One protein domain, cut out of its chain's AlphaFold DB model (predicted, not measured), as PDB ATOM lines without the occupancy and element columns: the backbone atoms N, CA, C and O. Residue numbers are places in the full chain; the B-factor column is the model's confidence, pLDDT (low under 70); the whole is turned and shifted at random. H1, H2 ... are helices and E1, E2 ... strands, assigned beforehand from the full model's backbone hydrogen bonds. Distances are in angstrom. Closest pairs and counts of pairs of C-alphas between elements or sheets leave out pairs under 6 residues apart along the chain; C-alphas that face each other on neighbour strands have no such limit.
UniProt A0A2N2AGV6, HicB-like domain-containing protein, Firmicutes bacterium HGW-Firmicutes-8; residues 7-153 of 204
ATOM      1  N   TYR A   7      29.374  -1.344  32.267       93.88
ATOM      2  CA  TYR A   7      30.299  -2.465  32.145       93.88
ATOM      3  C   TYR A   7      29.999  -3.499  33.216       93.88
ATOM      4  O   TYR A   7      29.532  -3.170  34.302       93.88
ATOM      5  N   ILE A   8      30.218  -4.761  32.865       95.88
ATOM      6  CA  ILE A   8      30.066  -5.889  33.774       95.88
ATOM      7  C   ILE A   8      31.286  -6.762  33.547       95.88
ATOM      8  O   ILE A   8      31.467  -7.246  32.429       95.88
ATOM      9  N   PHE A   9      32.112  -6.927  34.574       96.12
ATOM     10  CA  PHE A   9      33.307  -7.761  34.514       96.12
ATOM     11  C   PHE A   9      33.244  -8.867  35.568       96.12
ATOM     12  O   PHE A   9      32.755  -8.623  36.675       96.12
ATOM     13  N   PRO A  10      33.711 -10.086  35.245       96.75
ATOM     14  CA  PRO A  10      33.930 -11.100  36.258       96.75
ATOM     15  C   PRO A  10      35.125 -10.709  37.131       96.75
ATOM     16  O   PRO A  10      36.189 -10.357  36.625       96.75
ATOM     17  N   ALA A  11      34.938 -10.808  38.438       95.38
ATOM     18  CA  ALA A  11      35.974 -10.672  39.444       95.38
ATOM     19  C   ALA A  11      36.142 -12.006  40.169       95.38
ATOM     20  O   ALA A  11      35.150 -12.673  40.476       95.38
ATOM     21  N   ILE A  12      37.388 -12.387  40.431       94.81
ATOM     22  CA  ILE A  12      37.735 -13.560  41.226       94.81
ATOM     23  C   ILE A  12      38.030 -13.079  42.640       94.81
ATOM     24  O   ILE A  12      38.898 -12.235  42.847       94.81
ATOM     25  N   PHE A  13      37.293 -13.623  43.599       95.44
ATOM     26  CA  PHE A  13      37.473 -13.389  45.022       95.44
ATOM     27  C   PHE A  13      38.216 -14.586  45.596       95.44
ATOM     28  O   PHE A  13      37.762 -15.714  45.426       95.44
ATOM     29  N   SER A  14      39.343 -14.344  46.260       93.69
ATOM     30  CA  SER A  14      40.113 -15.371  46.964       93.69
ATOM     31  C   SER A  14      40.048 -15.098  48.460       93.69
ATOM     32  O   SER A  14      40.499 -14.041  48.913       93.69
ATOM     33  N   VAL A  15      39.473 -16.039  49.202       91.81
ATOM     34  CA  VAL A  15      39.295 -15.941  50.652       91.81
ATOM     35  C   VAL A  15      40.524 -16.523  51.346       91.81
ATOM     36  O   VAL A  15      40.891 -17.669  51.095       91.81
ATOM     37  N   ASP A  16      41.157 -15.743  52.220       89.06
ATOM     38  CA  ASP A  16      42.273 -16.179  53.063       89.06
ATOM     39  C   ASP A  16      41.996 -15.823  54.538       89.06
ATOM     40  O   ASP A  16      41.018 -15.151  54.868       89.06
ATOM     41  N   GLN A  17      42.857 -16.279  55.447       84.69
ATOM     42  CA  GLN A  17      42.740 -16.038  56.890       84.69
ATOM     43  C   GLN A  17      42.822 -14.551  57.255       84.69
ATOM     44  O   GLN A  17      42.211 -14.129  58.234       84.69
ATOM     45  N   ASP A  18      43.567 -13.776  56.463       84.69
ATOM     46  CA  ASP A  18      43.857 -12.362  56.712       84.69
ATOM     47  C   ASP A  18      42.934 -11.409  55.917       84.69
ATOM     48  O   ASP A  18      43.147 -10.199  55.941       84.69
ATOM     49  N   GLY A  19      41.933 -11.932  55.193       88.06
ATOM     50  CA  GLY A  19      40.967 -11.138  54.426       88.06
ATOM     51  C   GLY A  19      40.652 -11.721  53.049       88.06
ATOM     52  O   GLY A  19      40.998 -12.857  52.723       88.06
ATOM     53  N   ILE A  20      39.981 -10.925  52.217       89.50
ATOM     54  CA  ILE A  20      39.541 -11.331  50.882       89.50
ATOM     55  C   ILE A  20      40.231 -10.461  49.844       89.50
ATOM     56  O   ILE A  20      40.130  -9.236  49.862       89.50
ATOM     57  N   SER A  21      40.920 -11.111  48.914       91.44
ATOM     58  CA  SER A  21      41.548 -10.453  47.771       91.44
ATOM     59  C   SER A  21      40.669 -10.583  46.538       91.44
ATOM     60  O   SER A  21      40.010 -11.603  46.340       91.44
ATOM     61  N   VAL A  22      40.652  -9.542  45.714       91.00
ATOM     62  CA  VAL A  22      39.839  -9.484  44.505       91.00
ATOM     63  C   VAL A  22      40.700  -9.080  43.324       91.00
ATOM     64  O   VAL A  22      41.443  -8.096  43.382       91.00
ATOM     65  N   GLU A  23      40.564  -9.822  42.233       92.38
ATOM     66  CA  GLU A  23      41.237  -9.542  40.973       92.38
ATOM     67  C   GLU A  23      40.284  -9.644  39.783       92.38
ATOM     68  O   GLU A  23      39.299 -10.385  39.799       92.38
ATOM     69  N   PHE A  24      40.596  -8.900  38.724       91.56
ATOM     70  CA  PHE A  24      39.854  -8.929  37.469       91.56
ATOM     71  C   PHE A  24      40.721  -9.564  36.375       91.56
ATOM     72  O   PHE A  24      41.664  -8.924  35.904       91.56
ATOM     73  N   PRO A  25      40.406 -10.789  35.913       90.88
ATOM     74  CA  PRO A  25      41.220 -11.505  34.925       90.88
ATOM     75  C   PRO A  25      41.432 -10.737  33.616       90.88
ATOM     76  O   PRO A  25      42.484 -10.838  32.989       90.88
ATOM     77  N   ASP A  26      40.429  -9.957  33.208       90.94
ATOM     78  CA  ASP A  26      40.454  -9.184  31.965       90.94
ATOM     79  C   ASP A  26      41.132  -7.815  32.114       90.94
ATOM     80  O   ASP A  26      41.368  -7.144  31.112       90.94
ATOM     81  N   LEU A  27      41.427  -7.383  33.344       88.38
ATOM     82  CA  LEU A  27      41.994  -6.070  33.660       88.38
ATOM     83  C   LEU A  27      43.274  -6.251  34.490       88.38
ATOM     84  O   LEU A  27      43.253  -6.096  35.716       88.38
ATOM     85  N   PRO A  28      44.406  -6.589  33.842       84.25
ATOM     86  CA  PRO A  28      45.668  -6.809  34.535       84.25
ATOM     87  C   PRO A  28      46.066  -5.596  35.379       84.25
ATOM     88  O   PRO A  28      46.131  -4.472  34.884       84.25
ATOM     89  N   GLY A  29      46.355  -5.831  36.659       80.19
ATOM     90  CA  GLY A  29      46.692  -4.773  37.616       80.19
ATOM     91  C   GLY A  29      45.491  -4.149  38.333       80.19
ATOM     92  O   GLY A  29      45.696  -3.331  39.223       80.19
ATOM     93  N   CYS A  30      44.255  -4.545  38.011       87.50
ATOM     94  CA  CYS A  30      43.079  -4.219  38.815       87.50
ATOM     95  C   CYS A  30      42.974  -5.199  39.990       87.50
ATOM     96  O   CYS A  30      42.371  -6.268  39.870       87.50
ATOM     97  N   LEU A  31      43.603  -4.842  41.110       85.00
ATOM     98  CA  LEU A  31      43.651  -5.642  42.331       85.00
ATOM     99  C   LEU A  31      43.120  -4.830  43.505       85.00
ATOM    100  O   LEU A  31      43.388  -3.634  43.607       85.00
ATOM    101  N   THR A  32      42.402  -5.485  44.406       89.38
ATOM    102  CA  THR A  32      41.920  -4.865  45.641       89.38
ATOM    103  C   THR A  32      41.699  -5.914  46.726       89.38
ATOM    104  O   THR A  32      41.849  -7.113  46.482       89.38
ATOM    105  N   CYS A  33      41.382  -5.484  47.941       88.06
ATOM    106  CA  CYS A  33      41.074  -6.372  49.052       88.06
ATOM    107  C   CYS A  33      40.059  -5.743  50.012       88.06
ATOM    108  O   CYS A  33      39.828  -4.534  49.983       88.06
ATOM    109  N   GLY A  34      39.459  -6.578  50.854       85.38
ATOM    110  CA  GLY A  34      38.605  -6.170  51.964       85.38
ATOM    111  C   GLY A  34      38.708  -7.160  53.120       85.38
ATOM    112  O   GLY A  34      39.052  -8.325  52.914       85.38
ATOM    113  N   ASP A  35      38.401  -6.703  54.332       84.12
ATOM    114  CA  ASP A  35      38.466  -7.528  55.544       84.12
ATOM    115  C   ASP A  35      37.224  -8.433  55.674       84.12
ATOM    116  O   ASP A  35      37.232  -9.434  56.387       84.12
ATOM    117  N   SER A  36      36.143  -8.094  54.962       88.75
ATOM    118  CA  SER A  36      34.887  -8.851  54.888       88.75
ATOM    119  C   SER A  36      34.410  -9.000  53.444       88.75
ATOM    120  O   SER A  36      34.862  -8.269  52.563       88.75
ATOM    121  N   GLU A  37      33.473  -9.918  53.187       89.94
ATOM    122  CA  GLU A  37      32.893 -10.092  51.847       89.94
ATOM    123  C   GLU A  37      32.251  -8.792  51.355       89.94
ATOM    124  O   GLU A  37      32.558  -8.335  50.258       89.94
ATOM    125  N   GLU A  38      31.424  -8.147  52.184       91.44
ATOM    126  CA  GLU A  38      30.770  -6.878  51.845       91.44
ATOM    127  C   GLU A  38      31.783  -5.787  51.483       91.44
ATOM    128  O   GLU A  38      31.621  -5.098  50.471       91.44
ATOM    129  N   GLU A  39      32.852  -5.654  52.274       86.88
ATOM    130  CA  GLU A  39      33.928  -4.705  51.990       86.88
ATOM    131  C   GLU A  39      34.657  -5.075  50.698       86.88
ATOM    132  O   GLU A  39      34.868  -4.210  49.857       86.88
ATOM    133  N   ALA A  40      34.975  -6.349  50.472       88.06
ATOM    134  CA  ALA A  40      35.637  -6.792  49.250       88.06
ATOM    135  C   ALA A  40      34.786  -6.514  48.001       88.06
ATOM    136  O   ALA A  40      35.316  -6.060  46.990       88.06
ATOM    137  N   PHE A  41      33.466  -6.713  48.064       94.38
ATOM    138  CA  PHE A  41      32.542  -6.364  46.979       94.38
ATOM    139  C   PHE A  41      32.500  -4.860  46.719       94.38
ATOM    140  O   PHE A  41      32.536  -4.422  45.565       94.38
ATOM    141  N   TYR A  42      32.433  -4.076  47.793       89.19
ATOM    142  CA  TYR A  42      32.469  -2.623  47.722       89.19
ATOM    143  C   TYR A  42      33.770  -2.142  47.058       89.19
ATOM    144  O   TYR A  42      33.748  -1.402  46.074       89.19
ATOM    145  N   MET A  43      34.903  -2.652  47.535       85.88
ATOM    146  CA  MET A  43      36.235  -2.314  47.049       85.88
ATOM    147  C   MET A  43      36.473  -2.795  45.612       85.88
ATOM    148  O   MET A  43      37.143  -2.108  44.843       85.88
ATOM    149  N   ALA A  44      35.904  -3.938  45.216       92.62
ATOM    150  CA  ALA A  44      35.954  -4.448  43.845       92.62
ATOM    151  C   ALA A  44      35.269  -3.504  42.859       92.62
ATOM    152  O   ALA A  44      35.794  -3.255  41.773       92.62
ATOM    153  N   LYS A  45      34.108  -2.962  43.243       93.38
ATOM    154  CA  LYS A  45      33.382  -1.995  42.425       93.38
ATOM    155  C   LYS A  45      34.193  -0.714  42.228       93.38
ATOM    156  O   LYS A  45      34.397  -0.316  41.084       93.38
ATOM    157  N   ASP A  46      34.706  -0.135  43.312       84.75
ATOM    158  CA  ASP A  46      35.508   1.093  43.256       84.75
ATOM    159  C   ASP A  46      36.785   0.895  42.419       84.75
ATOM    160  O   ASP A  46      37.125   1.730  41.578       84.75
ATOM    161  N   ALA A  47      37.472  -0.241  42.595       87.38
ATOM    162  CA  ALA A  47      38.659  -0.578  41.814       87.38
ATOM    163  C   ALA A  47      38.346  -0.682  40.311       87.38
ATOM    164  O   ALA A  47      39.095  -0.152  39.488       87.38
ATOM    165  N   LEU A  48      37.225  -1.315  39.951       92.50
ATOM    166  CA  LEU A  48      36.799  -1.455  38.560       92.50
ATOM    167  C   LEU A  48      36.454  -0.099  37.926       92.50
ATOM    168  O   LEU A  48      36.888   0.177  36.808       92.50
ATOM    169  N   GLU A  49      35.702   0.750  38.629       89.88
ATOM    170  CA  GLU A  49      35.349   2.102  38.171       89.88
ATOM    171  C   GLU A  49      36.604   2.936  37.887       89.88
ATOM    172  O   GLU A  49      36.746   3.501  36.798       89.88
ATOM    173  N   LEU A  50      37.552   2.942  38.830       87.00
ATOM    174  CA  LEU A  50      38.800   3.689  38.717       87.00
ATOM    175  C   LEU A  50      39.686   3.175  37.575       87.00
ATOM    176  O   LEU A  50      40.223   3.964  36.796       87.00
ATOM    177  N   HIS A  51      39.828   1.854  37.450       86.94
ATOM    178  CA  HIS A  51      40.669   1.237  36.426       86.94
ATOM    179  C   HIS A  51      40.124   1.506  35.015       86.94
ATOM    180  O   HIS A  51      40.875   1.885  34.115       86.94
ATOM    181  N   LEU A  52      38.810   1.353  34.811       90.38
ATOM    182  CA  LEU A  52      38.178   1.641  33.521       90.38
ATOM    183  C   LEU A  52      38.279   3.123  33.162       90.38
ATOM    184  O   LEU A  52      38.533   3.442  32.001       90.38
ATOM    185  N   PHE A  53      38.118   4.024  34.138       87.00
ATOM    186  CA  PHE A  53      38.322   5.454  33.919       87.00
ATOM    187  C   PHE A  53      39.763   5.767  33.490       87.00
ATOM    188  O   PHE A  53      39.961   6.488  32.516       87.00
ATOM    189  N   GLY A  54      40.765   5.178  34.151       83.75
ATOM    190  CA  GLY A  54      42.173   5.347  33.777       83.75
ATOM    191  C   GLY A  54      42.455   4.901  32.339       83.75
ATOM    192  O   GLY A  54      42.999   5.666  31.545       83.75
ATOM    193  N   LEU A  55      41.986   3.707  31.957       86.00
ATOM    194  CA  LEU A  55      42.112   3.216  30.578       86.00
ATOM    195  C   LEU A  55      41.436   4.148  29.562       86.00
ATOM    196  O   LEU A  55      41.947   4.352  28.461       86.00
ATOM    197  N   GLU A  56      40.287   4.710  29.928       86.88
ATOM    198  CA  GLU A  56      39.542   5.649  29.100       86.88
ATOM    199  C   GLU A  56      40.236   7.004  28.898       86.88
ATOM    200  O   GLU A  56      40.050   7.594  27.827       86.88
ATOM    201  N   GLU A  57      40.962   7.505  29.899       83.44
ATOM    202  CA  GLU A  57      41.718   8.767  29.831       83.44
ATOM    203  C   GLU A  57      43.040   8.593  29.077       83.44
ATOM    204  O   GLU A  57      43.408   9.452  28.276       83.44
ATOM    205  N   ASP A  58      43.697   7.443  29.238       81.88
ATOM    206  CA  ASP A  58      44.913   7.089  28.497       81.88
ATOM    207  C   ASP A  58      44.642   6.792  27.008       81.88
ATOM    208  O   ASP A  58      45.566   6.590  26.219       81.88
ATOM    209  N   GLY A  59      43.367   6.738  26.601       82.44
ATOM    210  CA  GLY A  59      42.957   6.396  25.236       82.44
ATOM    211  C   GLY A  59      43.150   4.917  24.888       82.44
ATOM    212  O   GLY A  59      43.122   4.551  23.710       82.44
ATOM    213  N   ASN A  60      43.328   4.061  25.897       82.06
ATOM    214  CA  ASN A  60      43.476   2.623  25.726       82.06
ATOM    215  C   ASN A  60      42.134   1.977  25.356       82.06
ATOM    216  O   ASN A  60      41.053   2.425  25.744       82.06
ATOM    217  N   GLN A  61      42.188   0.881  24.598       81.31
ATOM    218  CA  GLN A  61      40.985   0.095  24.322       81.31
ATOM    219  C   GLN A  61      40.585  -0.705  25.560       81.31
ATOM    220  O   GLN A  61      41.395  -1.434  26.129       81.31
ATOM    221  N   LEU A  62      39.311  -0.601  25.944       85.81
ATOM    222  CA  LEU A  62      38.762  -1.398  27.034       85.81
ATOM    223  C   LEU A  62      38.654  -2.872  26.611       85.81
ATOM    224  O   LEU A  62      38.069  -3.156  25.557       85.81
ATOM    225  N   PRO A  63      39.172  -3.813  27.418       87.69
ATOM    226  CA  PRO A  63      39.088  -5.229  27.107       87.69
ATOM    227  C   PRO A  63      37.640  -5.720  27.174       87.69
ATOM    228  O   PRO A  63      36.769  -5.133  27.822       87.69
ATOM    229  N   LYS A  64      37.365  -6.822  26.475       89.75
ATOM    230  CA  LYS A  64      36.054  -7.469  26.514       89.75
ATOM    231  C   LYS A  64      35.989  -8.400  27.733       89.75
ATOM    232  O   LYS A  64      36.872  -9.243  27.843       89.75
ATOM    233  N   PRO A  65      34.938  -8.319  28.569       92.62
ATOM    234  CA  PRO A  65      34.767  -9.232  29.694       92.62
ATOM    235  C   PRO A  65      34.736 -10.699  29.255       92.62
ATOM    236  O   PRO A  65      34.022 -11.064  28.308       92.62
ATOM    237  N   SER A  66      35.470 -11.541  29.973       90.19
ATOM    238  CA  SER A  66      35.475 -12.988  29.816       90.19
ATOM    239  C   SER A  66      34.159 -13.605  30.286       90.19
ATOM    240  O   SER A  66      33.445 -13.082  31.144       90.19
ATOM    241  N   LYS A  67      33.813 -14.762  29.716       89.94
ATOM    242  CA  LYS A  67      32.666 -15.541  30.194       89.94
ATOM    243  C   LYS A  67      33.042 -16.228  31.502       89.94
ATOM    244  O   LYS A  67      34.045 -16.933  31.540       89.94
ATOM    245  N   VAL A  68      32.180 -16.119  32.512       89.12
ATOM    246  CA  VAL A  68      32.345 -16.780  33.823       89.12
ATOM    247  C   VAL A  68      32.647 -18.274  33.673       89.12
ATOM    248  O   VAL A  68      33.519 -18.800  34.351       89.12
ATOM    249  N   SER A  69      31.999 -18.948  32.718       86.44
ATOM    250  CA  SER A  69      32.167 -20.385  32.458       86.44
ATOM    251  C   SER A  69      33.561 -20.807  31.974       86.44
ATOM    252  O   SER A  69      33.835 -21.998  31.903       86.44
ATOM    253  N   LEU A  70      34.400 -19.863  31.540       88.25
ATOM    254  CA  LEU A  70      35.750 -20.141  31.033       88.25
ATOM    255  C   LEU A  70      36.833 -19.908  32.091       88.25
ATOM    256  O   LEU A  70      37.989 -20.262  31.862       88.25
ATOM    257  N   LEU A  71      36.471 -19.308  33.226       87.75
ATOM    258  CA  LEU A  71      37.398 -19.010  34.306       87.75
ATOM    259  C   LEU A  71      37.618 -20.260  35.161       87.75
ATOM    260  O   LEU A  71      36.680 -20.994  35.473       87.75
ATOM    261  N   LYS A  72      38.880 -20.512  35.510       87.38
ATOM    262  CA  LYS A  72      39.275 -21.603  36.404       87.38
ATOM    263  C   LYS A  72      39.431 -21.042  37.809       87.38
ATOM    264  O   LYS A  72      40.030 -19.984  37.960       87.38
ATOM    265  N   LEU A  73      38.894 -21.759  38.789       89.75
ATOM    266  CA  LEU A  73      38.915 -21.376  40.194       89.75
ATOM    267  C   LEU A  73      39.658 -22.423  41.013       89.75
ATOM    268  O   LEU A  73      39.513 -23.623  40.761       89.75
ATOM    269  N   ASP A  74      40.403 -21.949  42.002       89.12
ATOM    270  CA  ASP A  74      40.964 -22.776  43.063       89.12
ATOM    271  C   ASP A  74      39.938 -23.018  44.189       89.12
ATOM    272  O   ASP A  74      38.834 -22.471  44.189       89.12
ATOM    273  N   LYS A  75      40.288 -23.883  45.152       81.94
ATOM    274  CA  LYS A  75      39.370 -24.389  46.195       81.94
ATOM    275  C   LYS A  75      38.740 -23.308  47.085       81.94
ATOM    276  O   LYS A  75      37.656 -23.551  47.602       81.94
ATOM    277  N   ASP A  76      39.388 -22.152  47.205       89.31
ATOM    278  CA  ASP A  76      38.988 -21.046  48.087       89.31
ATOM    279  C   ASP A  76      38.645 -19.774  47.293       89.31
ATOM    280  O   ASP A  76      38.759 -18.647  47.783       89.31
ATOM    281  N   GLN A  77      38.251 -19.962  46.028       93.69
ATOM    282  CA  GLN A  77      37.901 -18.882  45.121       93.69
ATOM    283  C   GLN A  77      36.458 -18.965  44.644       93.69
ATOM    284  O   GLN A  77      35.923 -20.040  44.365       93.69
ATOM    285  N   PHE A  78      35.846 -17.801  44.461       93.62
ATOM    286  CA  PHE A  78      34.552 -17.679  43.804       93.62
ATOM    287  C   PHE A  78      34.544 -16.510  42.822       93.62
ATOM    288  O   PHE A  78      35.382 -15.613  42.879       93.62
ATOM    289  N   ILE A  79      33.589 -16.536  41.890       94.94
ATOM    290  CA  ILE A  79      33.421 -15.476  40.894       94.94
ATOM    291  C   ILE A  79      32.182 -14.673  41.230       94.94
ATOM    292  O   ILE A  79      31.111 -15.238  41.451       94.94
ATOM    293  N   ALA A  80      32.310 -13.355  41.148       95.06
ATOM    294  CA  ALA A  80      31.172 -12.459  41.103       95.06
ATOM    295  C   ALA A  80      31.236 -11.544  39.882       95.06
ATOM    296  O   ALA A  80      32.306 -11.175  39.402       95.06
ATOM    297  N   LEU A  81      30.064 -11.185  39.362       96.12
ATOM    298  CA  LEU A  81      29.942 -10.195  38.299       96.12
ATOM    299  C   LEU A  81      29.795  -8.814  38.927       96.12
ATOM    300  O   LEU A  81      28.809  -8.548  39.612       96.12
ATOM    301  N   ILE A  82      30.761  -7.941  38.662       96.12
ATOM    302  CA  ILE A  82      30.759  -6.571  39.167       96.12
ATOM    303  C   ILE A  82      30.254  -5.656  38.063       96.12
ATOM    304  O   ILE A  82      30.844  -5.561  36.985       96.12
ATOM    305  N   GLU A  83      29.123  -5.010  38.334       94.94
ATOM    306  CA  GLU A  83      28.518  -4.017  37.459       94.94
ATOM    307  C   GLU A  83      28.960  -2.609  37.855       94.94
ATOM    308  O   GLU A  83      28.880  -2.224  39.023       94.94
ATOM    309  N   VAL A  84      29.327  -1.814  36.852       92.25
ATOM    310  CA  VAL A  84      29.652  -0.396  37.014       92.25
ATOM    311  C   VAL A  84      28.920   0.463  35.991       92.25
ATOM    312  O   VAL A  84      28.748   0.079  34.827       92.25
ATOM    313  N   TRP A  85      28.496   1.643  36.440       89.38
ATOM    314  CA  TRP A  85      27.850   2.668  35.627       89.38
ATOM    315  C   TRP A  85      28.775   3.884  35.565       89.38
ATOM    316  O   TRP A  85      28.952   4.595  36.548       89.38
ATOM    317  N   MET A  86      29.393   4.098  34.405       89.50
ATOM    318  CA  MET A  86      30.491   5.049  34.222       89.50
ATOM    319  C   MET A  86      30.099   6.530  34.112       89.50
ATOM    320  O   MET A  86      30.933   7.340  34.494       89.50
ATOM    321  N   PRO A  87      28.919   6.955  33.610       86.56
ATOM    322  CA  PRO A  87      28.554   8.373  33.534       86.56
ATOM    323  C   PRO A  87      28.802   9.192  34.810       86.56
ATOM    324  O   PRO A  87      29.514  10.187  34.701       86.56
ATOM    325  N   PRO A  88      28.338   8.789  36.012       80.75
ATOM    326  CA  PRO A  88      28.621   9.555  37.224       80.75
ATOM    327  C   PRO A  88      30.113   9.581  37.557       80.75
ATOM    328  O   PRO A  88      30.610  10.625  37.951       80.75
ATOM    329  N   ILE A  89      30.838   8.478  37.343       83.00
ATOM    330  CA  ILE A  89      32.282   8.390  37.601       83.00
ATOM    331  C   ILE A  89      33.051   9.305  36.656       83.00
ATOM    332  O   ILE A  89      33.927  10.047  37.083       83.00
ATOM    333  N   ARG A  90      32.690   9.314  35.369       83.62
ATOM    334  CA  ARG A  90      33.257  10.230  34.379       83.62
ATOM    335  C   ARG A  90      32.982  11.671  34.764       83.62
ATOM    336  O   ARG A  90      33.897  12.471  34.675       83.62
ATOM    337  N   ASP A  91      31.769  12.002  35.192       78.75
ATOM    338  CA  ASP A  91      31.409  13.367  35.578       78.75
ATOM    339  C   ASP A  91      32.130  13.807  36.866       78.75
ATOM    340  O   ASP A  91      32.663  14.918  36.933       78.75
ATOM    341  N   GLU A  92      32.199  12.922  37.865       69.88
ATOM    342  CA  GLU A  92      32.855  13.145  39.157       69.88
ATOM    343  C   GLU A  92      34.372  13.277  39.000       69.88
ATOM    344  O   GLU A  92      34.950  14.285  39.411       69.88
ATOM    345  N   MET A  93      35.012  12.309  38.341       67.38
ATOM    346  CA  MET A  93      36.459  12.298  38.118       67.38
ATOM    347  C   MET A  93      36.897  13.339  37.096       67.38
ATOM    348  O   MET A  93      37.969  13.927  37.241       67.38
ATOM    349  N   ALA A  94      36.067  13.633  36.088       59.75
ATOM    350  CA  ALA A  94      36.356  14.753  35.211       59.75
ATOM    351  C   ALA A  94      36.321  16.060  35.994       59.75
ATOM    352  O   ALA A  94      37.075  16.954  35.622       59.75
ATOM    353  N   SER A  95      35.446  16.207  37.007       58.28
ATOM    354  CA  SER A  95      35.172  17.473  37.715       58.28
ATOM    355  C   SER A  95      35.210  18.686  36.770       58.28
ATOM    356  O   SER A  95      35.584  19.808  37.129       58.28
ATOM    357  N   LYS A  96      34.829  18.451  35.505       55.62
ATOM    358  CA  LYS A  96      34.943  19.413  34.422       55.62
ATOM    359  C   LYS A  96      33.766  20.331  34.631       55.62
ATOM    360  O   LYS A  96      32.653  20.051  34.197       55.62
ATOM    361  N   SER A  97      34.012  21.420  35.348       61.03
ATOM    362  CA  SER A  97      33.048  22.501  35.472       61.03
ATOM    363  C   SER A  97      32.663  22.955  34.065       61.03
ATOM    364  O   SER A  97      33.470  23.538  33.341       61.03
ATOM    365  N   ILE A  98      31.433  22.656  33.651       69.31
ATOM    366  CA  ILE A  98      30.942  23.057  32.336       69.31
ATOM    367  C   ILE A  98      30.511  24.519  32.430       69.31
ATOM    368  O   ILE A  98      29.575  24.847  33.160       69.31
ATOM    369  N   LYS A  99      31.159  25.405  31.662       83.00
ATOM    370  CA  LYS A  99      30.761  26.818  31.579       83.00
ATOM    371  C   LYS A  99      29.325  26.919  31.059       83.00
ATOM    372  O   LYS A  99      29.003  26.387  29.995       83.00
ATOM    373  N   LYS A 100      28.471  27.632  31.792       86.56
ATOM    374  CA  LYS A 100      27.105  27.963  31.374       86.56
ATOM    375  C   LYS A 100      26.977  29.470  31.198       86.56
ATOM    376  O   LYS A 100      27.368  30.231  32.078       86.56
ATOM    377  N   THR A 101      26.442  29.880  30.053       90.69
ATOM    378  CA  THR A 101      26.040  31.265  29.795       90.69
ATOM    379  C   THR A 101      24.577  31.400  30.196       90.69
ATOM    380  O   THR A 101      23.752  30.605  29.753       90.69
ATOM    381  N   LEU A 102      24.263  32.373  31.046       92.38
ATOM    382  CA  LEU A 102      22.919  32.603  31.576       92.38
ATOM    383  C   LEU A 102      22.579  34.093  31.539       92.38
ATOM    384  O   LEU A 102      23.472  34.938  31.492       92.38
ATOM    385  N   THR A 103      21.285  34.401  31.567       94.50
ATOM    386  CA  THR A 103      20.767  35.771  31.590       94.50
ATOM    387  C   THR A 103      20.049  36.007  32.910       94.50
ATOM    388  O   THR A 103      19.171  35.233  33.283       94.50
ATOM    389  N   ILE A 104      20.415  37.082  33.607       95.94
ATOM    390  CA  ILE A 104      19.776  37.531  34.848       95.94
ATOM    391  C   ILE A 104      19.464  39.028  34.765       95.94
ATOM    392  O   ILE A 104      20.113  39.742  33.995       95.94
ATOM    393  N   PRO A 105      18.484  39.532  35.536       97.88
ATOM    394  CA  PRO A 105      18.219  40.963  35.618       97.88
ATOM    395  C   PRO A 105      19.461  41.751  36.053       97.88
ATOM    396  O   PRO A 105      20.161  41.343  36.980       97.88
ATOM    397  N   LYS A 106      19.698  42.916  35.434       97.06
ATOM    398  CA  LYS A 106      20.880  43.752  35.714       97.06
ATOM    399  C   LYS A 106      21.024  44.097  37.200       97.06
ATOM    400  O   LYS A 106      22.102  43.935  37.755       97.06
ATOM    401  N   TRP A 107      19.930  44.499  37.850       97.56
ATOM    402  CA  TRP A 107      19.937  44.867  39.272       97.56
ATOM    403  C   TRP A 107      20.427  43.727  40.179       97.56
ATOM    404  O   TRP A 107      21.067  43.978  41.196       97.56
ATOM    405  N   LEU A 108      20.149  42.474  39.802       96.88
ATOM    406  CA  LEU A 108      20.559  41.297  40.560       96.88
ATOM    407  C   LEU A 108      22.041  40.989  40.338       96.88
ATOM    408  O   LEU A 108      22.726  40.621  41.287       96.88
ATOM    409  N   ASN A 109      22.533  41.167  39.106       96.75
ATOM    410  CA  ASN A 109      23.956  41.044  38.802       96.75
ATOM    411  C   ASN A 109      24.775  42.070  39.590       96.75
ATOM    412  O   ASN A 109      25.696  41.686  40.300       96.75
ATOM    413  N   ASP A 110      24.387  43.346  39.513       97.44
ATOM    414  CA  ASP A 110      25.086  44.444  40.187       97.44
ATOM    415  C   ASP A 110      25.166  44.191  41.707       97.44
ATOM    416  O   ASP A 110      26.235  44.295  42.310       97.44
ATOM    417  N   LEU A 111      24.050  43.779  42.323       97.50
ATOM    418  CA  LEU A 111      23.997  43.460  43.751       97.50
ATOM    419  C   LEU A 111      24.863  42.239  44.105       97.50
ATOM    420  O   LEU A 111      25.557  42.239  45.121       97.50
ATOM    421  N   ALA A 112      24.833  41.188  43.286       96.62
ATOM    422  CA  ALA A 112      25.628  39.985  43.510       96.62
ATOM    423  C   ALA A 112      27.137  40.245  43.344       96.62
ATOM    424  O   ALA A 112      27.934  39.701  44.111       96.62
ATOM    425  N   GLU A 113      27.534  41.108  42.406       96.31
ATOM    426  CA  GLU A 113      28.922  41.551  42.229       96.31
ATOM    427  C   GLU A 113      29.404  42.410  43.403       96.31
ATOM    428  O   GLU A 113      30.491  42.158  43.927       96.31
ATOM    429  N   GLU A 114      28.584  43.351  43.892       97.19
ATOM    430  CA  GLU A 114      28.886  44.150  45.091       97.19
ATOM    431  C   GLU A 114      29.158  43.245  46.303       97.19
ATOM    432  O   GLU A 114      30.110  43.449  47.061       97.19
ATOM    433  N   LYS A 115      28.346  42.192  46.461       97.06
ATOM    434  CA  LYS A 115      28.491  41.196  47.530       97.06
ATOM    435  C   LYS A 115      29.523  40.102  47.224       97.06
ATOM    436  O   LYS A 115      29.694  39.207  48.049       97.06
ATOM    437  N   LYS A 116      30.228  40.164  46.084       96.06
ATOM    438  CA  LYS A 116      31.243  39.185  45.639       96.06
ATOM    439  C   LYS A 116      30.736  37.736  45.639       96.06
ATOM    440  O   LYS A 116      31.435  36.810  46.050       96.06
ATOM    441  N   VAL A 117      29.501  37.535  45.193       93.62
ATOM    442  CA  VAL A 117      28.855  36.220  45.153       93.62
ATOM    443  C   VAL A 117      29.534  35.309  44.128       93.62
ATOM    444  O   VAL A 117      29.796  35.698  42.991       93.62
ATOM    445  N   ASN A 118      29.762  34.045  44.495       91.88
ATOM    446  CA  ASN A 118      30.189  33.021  43.544       91.88
ATOM    447  C   ASN A 118      28.976  32.470  42.778       91.88
ATOM    448  O   ASN A 118      28.332  31.515  43.214       91.88
ATOM    449  N   PHE A 119      28.684  33.063  41.619       92.25
ATOM    450  CA  PHE A 119      27.557  32.678  40.764       92.25
ATOM    451  C   PHE A 119      27.540  31.186  40.409       92.25
ATOM    452  O   PHE A 119      26.479  30.565  40.423       92.25
ATOM    453  N   SER A 120      28.708  30.594  40.132       88.06
ATOM    454  CA  SER A 120      28.810  29.171  39.787       88.06
ATOM    455  C   SER A 120      28.381  28.288  40.959       88.06
ATOM    456  O   SER A 120      27.559  27.391  40.788       88.06
ATOM    457  N   GLN A 121      28.866  28.581  42.169       85.31
ATOM    458  CA  GLN A 121      28.513  27.810  43.362       85.31
ATOM    459  C   GLN A 121      27.039  27.981  43.740       85.31
ATOM    460  O   GLN A 121      26.389  27.007  44.120       85.31
ATOM    461  N   VAL A 122      26.502  29.199  43.623       93.12
ATOM    462  CA  VAL A 122      25.079  29.463  43.883       93.12
ATOM    463  C   VAL A 122      24.204  28.683  42.906       93.12
ATOM    464  O   VAL A 122      23.267  28.019  43.343       93.12
ATOM    465  N   LEU A 123      24.538  28.690  41.613       91.62
ATOM    466  CA  LEU A 123      23.809  27.922  40.604       91.62
ATOM    467  C   LEU A 123      23.867  26.416  40.885       91.62
ATOM    468  O   LEU A 123      22.835  25.752  40.853       91.62
ATOM    469  N   GLN A 124      25.049  25.882  41.203       86.38
ATOM    470  CA  GLN A 124      25.214  24.470  41.560       86.38
ATOM    471  C   GLN A 124      24.349  24.097  42.769       86.38
ATOM    472  O   GLN A 124      23.597  23.129  42.711       86.38
ATOM    473  N   ASN A 125      24.399  24.891  43.842       87.44
ATOM    474  CA  ASN A 125      23.618  24.640  45.054       87.44
ATOM    475  C   ASN A 125      22.109  24.707  44.789       87.44
ATOM    476  O   ASN A 125      21.369  23.852  45.270       87.44
ATOM    477  N   ALA A 126      21.660  25.699  44.017       91.06
ATOM    478  CA  ALA A 126      20.256  25.856  43.661       91.06
ATOM    479  C   ALA A 126      19.747  24.669  42.829       91.06
ATOM    480  O   ALA A 126      18.665  24.156  43.102       91.06
ATOM    481  N   LEU A 127      20.539  24.194  41.860       88.81
ATOM    482  CA  LEU A 127      20.203  23.017  41.054       88.81
ATOM    483  C   LEU A 127      20.153  21.738  41.894       88.81
ATOM    484  O   LEU A 127      19.211  20.965  41.758       88.81
ATOM    485  N   LEU A 128      21.126  21.528  42.783       83.06
ATOM    486  CA  LEU A 128      21.142  20.373  43.684       83.06
ATOM    487  C   LEU A 128      19.905  20.351  44.583       83.06
ATOM    488  O   LEU A 128      19.220  19.334  44.656       83.06
ATOM    489  N   ALA A 129      19.574  21.489  45.200       85.81
ATOM    490  CA  ALA A 129      18.382  21.621  46.029       85.81
ATOM    491  C   ALA A 129      17.095  21.377  45.224       85.81
ATOM    492  O   ALA A 129      16.228  20.632  45.671       85.81
ATOM    493  N   TYR A 130      16.993  21.952  44.020       88.56
ATOM    494  CA  TYR A 130      15.840  21.771  43.135       88.56
ATOM    495  C   TYR A 130      15.633  20.306  42.722       88.56
ATOM    496  O   TYR A 130      14.501  19.845  42.616       88.56
ATOM    497  N   LEU A 131      16.723  19.565  42.514       83.56
ATOM    498  CA  LEU A 131      16.700  18.151  42.130       83.56
ATOM    499  C   LEU A 131      16.611  17.187  43.327       83.56
ATOM    500  O   LEU A 131      16.576  15.977  43.120       83.56
ATOM    501  N   GLY A 132      16.593  17.687  44.567       83.56
ATOM    502  CA  GLY A 132      16.565  16.850  45.771       83.56
ATOM    503  C   GLY A 132      17.878  16.106  46.050       83.56
ATOM    504  O   GLY A 132      17.871  15.049  46.679       83.56
ATOM    505  N   LEU A 133      19.010  16.633  45.576       75.12
ATOM    506  CA  LEU A 133      20.341  16.061  45.771       75.12
ATOM    507  C   LEU A 133      21.049  16.751  46.950       75.12
ATOM    508  O   LEU A 133      21.197  17.972  46.977       75.12
ATOM    509  N   ASN A 134      21.528  15.972  47.924       69.19
ATOM    510  CA  ASN A 134      22.247  16.506  49.084       69.19
ATOM    511  C   ASN A 134      23.722  16.762  48.752       69.19
ATOM    512  O   ASN A 134      24.442  15.853  48.339       69.19
ATOM    513  N   ASN A 135      24.191  17.983  49.017       53.59
ATOM    514  CA  ASN A 135      25.568  18.427  48.795       53.59
ATOM    515  C   ASN A 135      26.514  17.918  49.904       53.59
ATOM    516  O   ASN A 135      27.224  18.685  50.553       53.59
ATOM    517  N   ASN A 136      26.499  16.612  50.180       43.75
ATOM    518  CA  ASN A 136      27.415  16.006  51.138       43.75
ATOM    519  C   ASN A 136      28.784  15.824  50.480       43.75
ATOM    520  O   ASN A 136      29.163  14.722  50.093       43.75
ATOM    521  N   LYS A 137      29.579  16.901  50.459       42.75
ATOM    522  CA  LYS A 137      31.041  16.811  50.280       42.75
ATOM    523  C   LYS A 137      31.729  15.985  51.393       42.75
ATOM    524  O   LYS A 137      32.912  15.699  51.293       42.75
ATOM    525  N   ASN A 138      30.975  15.526  52.400       32.41
ATOM    526  CA  ASN A 138      31.380  14.568  53.433       32.41
ATOM    527  C   ASN A 138      30.863  13.140  53.164       32.41
ATOM    528  O   ASN A 138      30.184  12.549  54.000       32.41
ATOM    529  N   LYS A 139      31.192  12.561  52.006       32.47
ATOM    530  CA  LYS A 139      31.257  11.090  51.859       32.47
ATOM    531  C   LYS A 139      32.684  10.548  51.715       32.47
ATOM    532  O   LYS A 139      32.866   9.340  51.641       32.47
ATOM    533  N   PHE A 140      33.688  11.423  51.781       37.38
ATOM    534  CA  PHE A 140      35.106  11.064  51.724       37.38
ATOM    535  C   PHE A 140      35.841  11.292  53.054       37.38
ATOM    536  O   PHE A 140      36.986  11.716  53.080       37.38
ATOM    537  N   SER A 141      35.220  10.916  54.175       31.78
ATOM    538  CA  SER A 141      35.989  10.275  55.253       31.78
ATOM    539  C   SER A 141      36.046   8.767  54.970       31.78
ATOM    540  O   SER A 141      35.651   7.946  55.795       31.78
ATOM    541  N   ARG A 142      36.444   8.393  53.749       40.12
ATOM    542  CA  ARG A 142      36.951   7.048  53.498       40.12
ATOM    543  C   ARG A 142      38.380   7.103  53.961       40.12
ATOM    544  O   ARG A 142      39.165   7.850  53.393       40.12
ATOM    545  N   ASP A 143      38.631   6.416  55.059       32.09
ATOM    546  CA  ASP A 143      39.939   6.223  55.644       32.09
ATOM    547  C   ASP A 143      40.997   6.025  54.543       32.09
ATOM    548  O   ASP A 143      41.110   4.960  53.934       32.09
ATOM    549  N   SER A 144      41.753   7.090  54.261       33.16
ATOM    550  CA  SER A 144      42.840   7.129  53.276       33.16
ATOM    551  C   SER A 144      43.953   6.125  53.599       33.16
ATOM    552  O   SER A 144      44.893   5.974  52.824       33.16
ATOM    553  N   SER A 145      43.851   5.448  54.744       31.98
ATOM    554  CA  SER A 145      44.750   4.408  55.227       31.98
ATOM    555  C   SER A 145      44.512   3.035  54.583       31.98
ATOM    556  O   SER A 145      45.388   2.181  54.698       31.98
ATOM    557  N   LYS A 146      43.373   2.801  53.904       31.47
ATOM    558  CA  LYS A 146      43.037   1.478  53.326       31.47
ATOM    559  C   LYS A 146      42.996   1.402  51.797       31.47
ATOM    560  O   LYS A 146      42.981   0.304  51.247       31.47
ATOM    561  N   VAL A 147      43.052   2.527  51.083       33.50
ATOM    562  CA  VAL A 147      43.249   2.503  49.624       33.50
ATOM    563  C   VAL A 147      44.746   2.370  49.362       33.50
ATOM    564  O   VAL A 147      45.475   3.361  49.317       33.50
ATOM    565  N   VAL A 148      45.233   1.136  49.221       27.03
ATOM    566  CA  VAL A 148      46.592   0.900  48.727       27.03
ATOM    567  C   VAL A 148      46.643   1.402  47.286       27.03
ATOM    568  O   VAL A 148      46.227   0.721  46.353       27.03
ATOM    569  N   PHE A 149      47.148   2.623  47.106       24.50
ATOM    570  CA  PHE A 149      47.523   3.171  45.811       24.50
ATOM    571  C   PHE A 149      48.638   2.305  45.212       24.50
ATOM    572  O   PHE A 149      49.826   2.560  45.416       24.50
ATOM    573  N   THR A 150      48.289   1.279  44.439       27.09
ATOM    574  CA  THR A 150      49.236   0.741  43.464       27.09
ATOM    575  C   THR A 150      49.263   1.711  42.294       27.09
ATOM    576  O   THR A 150      48.430   1.650  41.393       27.09
ATOM    577  N   ASN A 151      50.207   2.653  42.346       27.77
ATOM    578  CA  ASN A 151      50.557   3.505  41.216       27.77
ATOM    579  C   ASN A 151      50.694   2.651  39.949       27.77
ATOM    580  O   ASN A 151      51.511   1.727  39.901       27.77
ATOM    581  N   TYR A 152      49.951   3.014  38.905       24.00
ATOM    582  CA  TYR A 152      50.323   2.669  37.543       24.00
ATOM    583  C   TYR A 152      51.720   3.239  37.283       24.00
ATOM    584  O   TYR A 152      51.895   4.444  37.122       24.00
ATOM    585  N   ILE A 153      52.737   2.380  37.257       29.75
ATOM    586  CA  ILE A 153      54.032   2.738  36.682       29.75
ATOM    587  C   ILE A 153      54.007   2.256  35.236       29.75
ATOM    588  O   ILE A 153      54.407   1.135  34.918       29.75
TER     589      ILE A 153
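Overview. This is residues 7 to 153 of the 204 residues of the protein "HicB-like domain-containing protein" of Firmicutes bacterium HGW-Firmicutes-8 (UniProt A0A2N2AGV6). A strongly twisted four-stranded sheet curls round one long helix, H1, and makes a head at one end of a long, rod-like outline; its other face has no named helix on it. H2 follows at the head's side, and far out at the other end the two short helices H3 and H4 form a small outlying part, from which the unnamed tail, residues 131 to 153, runs back toward the head. The printed part has 147 residues, with four named strands and four named helices in the order E1, E2, E3, H1, E4, H2, H3, H4; the sheet runs E3, E2, E1, E4, all antiparallel, and the class is mixed, helices and strands. The whole is loose, with a radius of gyration of the C-alphas of 21.2 A and spans of 72 by 32 by 31 A.

Along the chain. In the sheet, E1 is residues 7 to 16, 27.7 A long, beginning at C-alpha 7 (30.299, -2.465, 32.145). E2 is residues 19 to 23, E3 residues 31 to 34, and E4 residues 77 to 85, 25.6 A long. H1, residues 37 to 57, measures 30.3 A and begins at C-alpha 37 (32.893, -10.092, 51.847). H2 is residues 86 to 94, H3 residues 106 to 114, and H4 residues 119 to 130, 16.2 A long, ending at C-alpha 130 (15.840, 21.771, 43.135).

Arrangement. E1, E2 and E3 form a meander, each strand the antiparallel neighbour of the one before; E1 and E2 are a hairpin, as are E2 and E3. N 14 and O 21 are within hydrogen-bond range at 2.8 A, and so are N 22 and O 32 at 2.8 A. The edge strand E4 is antiparallel to E1 at 146 degrees, with N 11 and O 80 at 2.8 A. H1 is on the sheet, making two layers, a helix on one face of a sheet; its closest C-alphas to E3 are those of Ala 40 and Gly 34, 4.1 A apart, and to E4 those of Lys 45 and Ile 82, 6.2 A. H1 touches H2 with residues 49 to 53 alone, the closest C-alphas being those of Glu 49 and Met 86, 6.9 A, at a steep tilt of 68 degrees, only just short of about perpendicular. H3 and H4 are only just apart, their closest C-alphas 8.0 A from each other. In H1, H2, H3 and H4 every O i to N i+4 pair is within hydrogen-bond range.

Size, cuts and confidence. The two C-alphas farthest apart are those of Lys 75 and Trp 107, 72.3 A. The printed part has no cut; the links H1 to E4 and H2 to H3 are long. Mean pLDDT of the printed part is 81.0, and residues 92 to 98 and 134 to 153 are under 70.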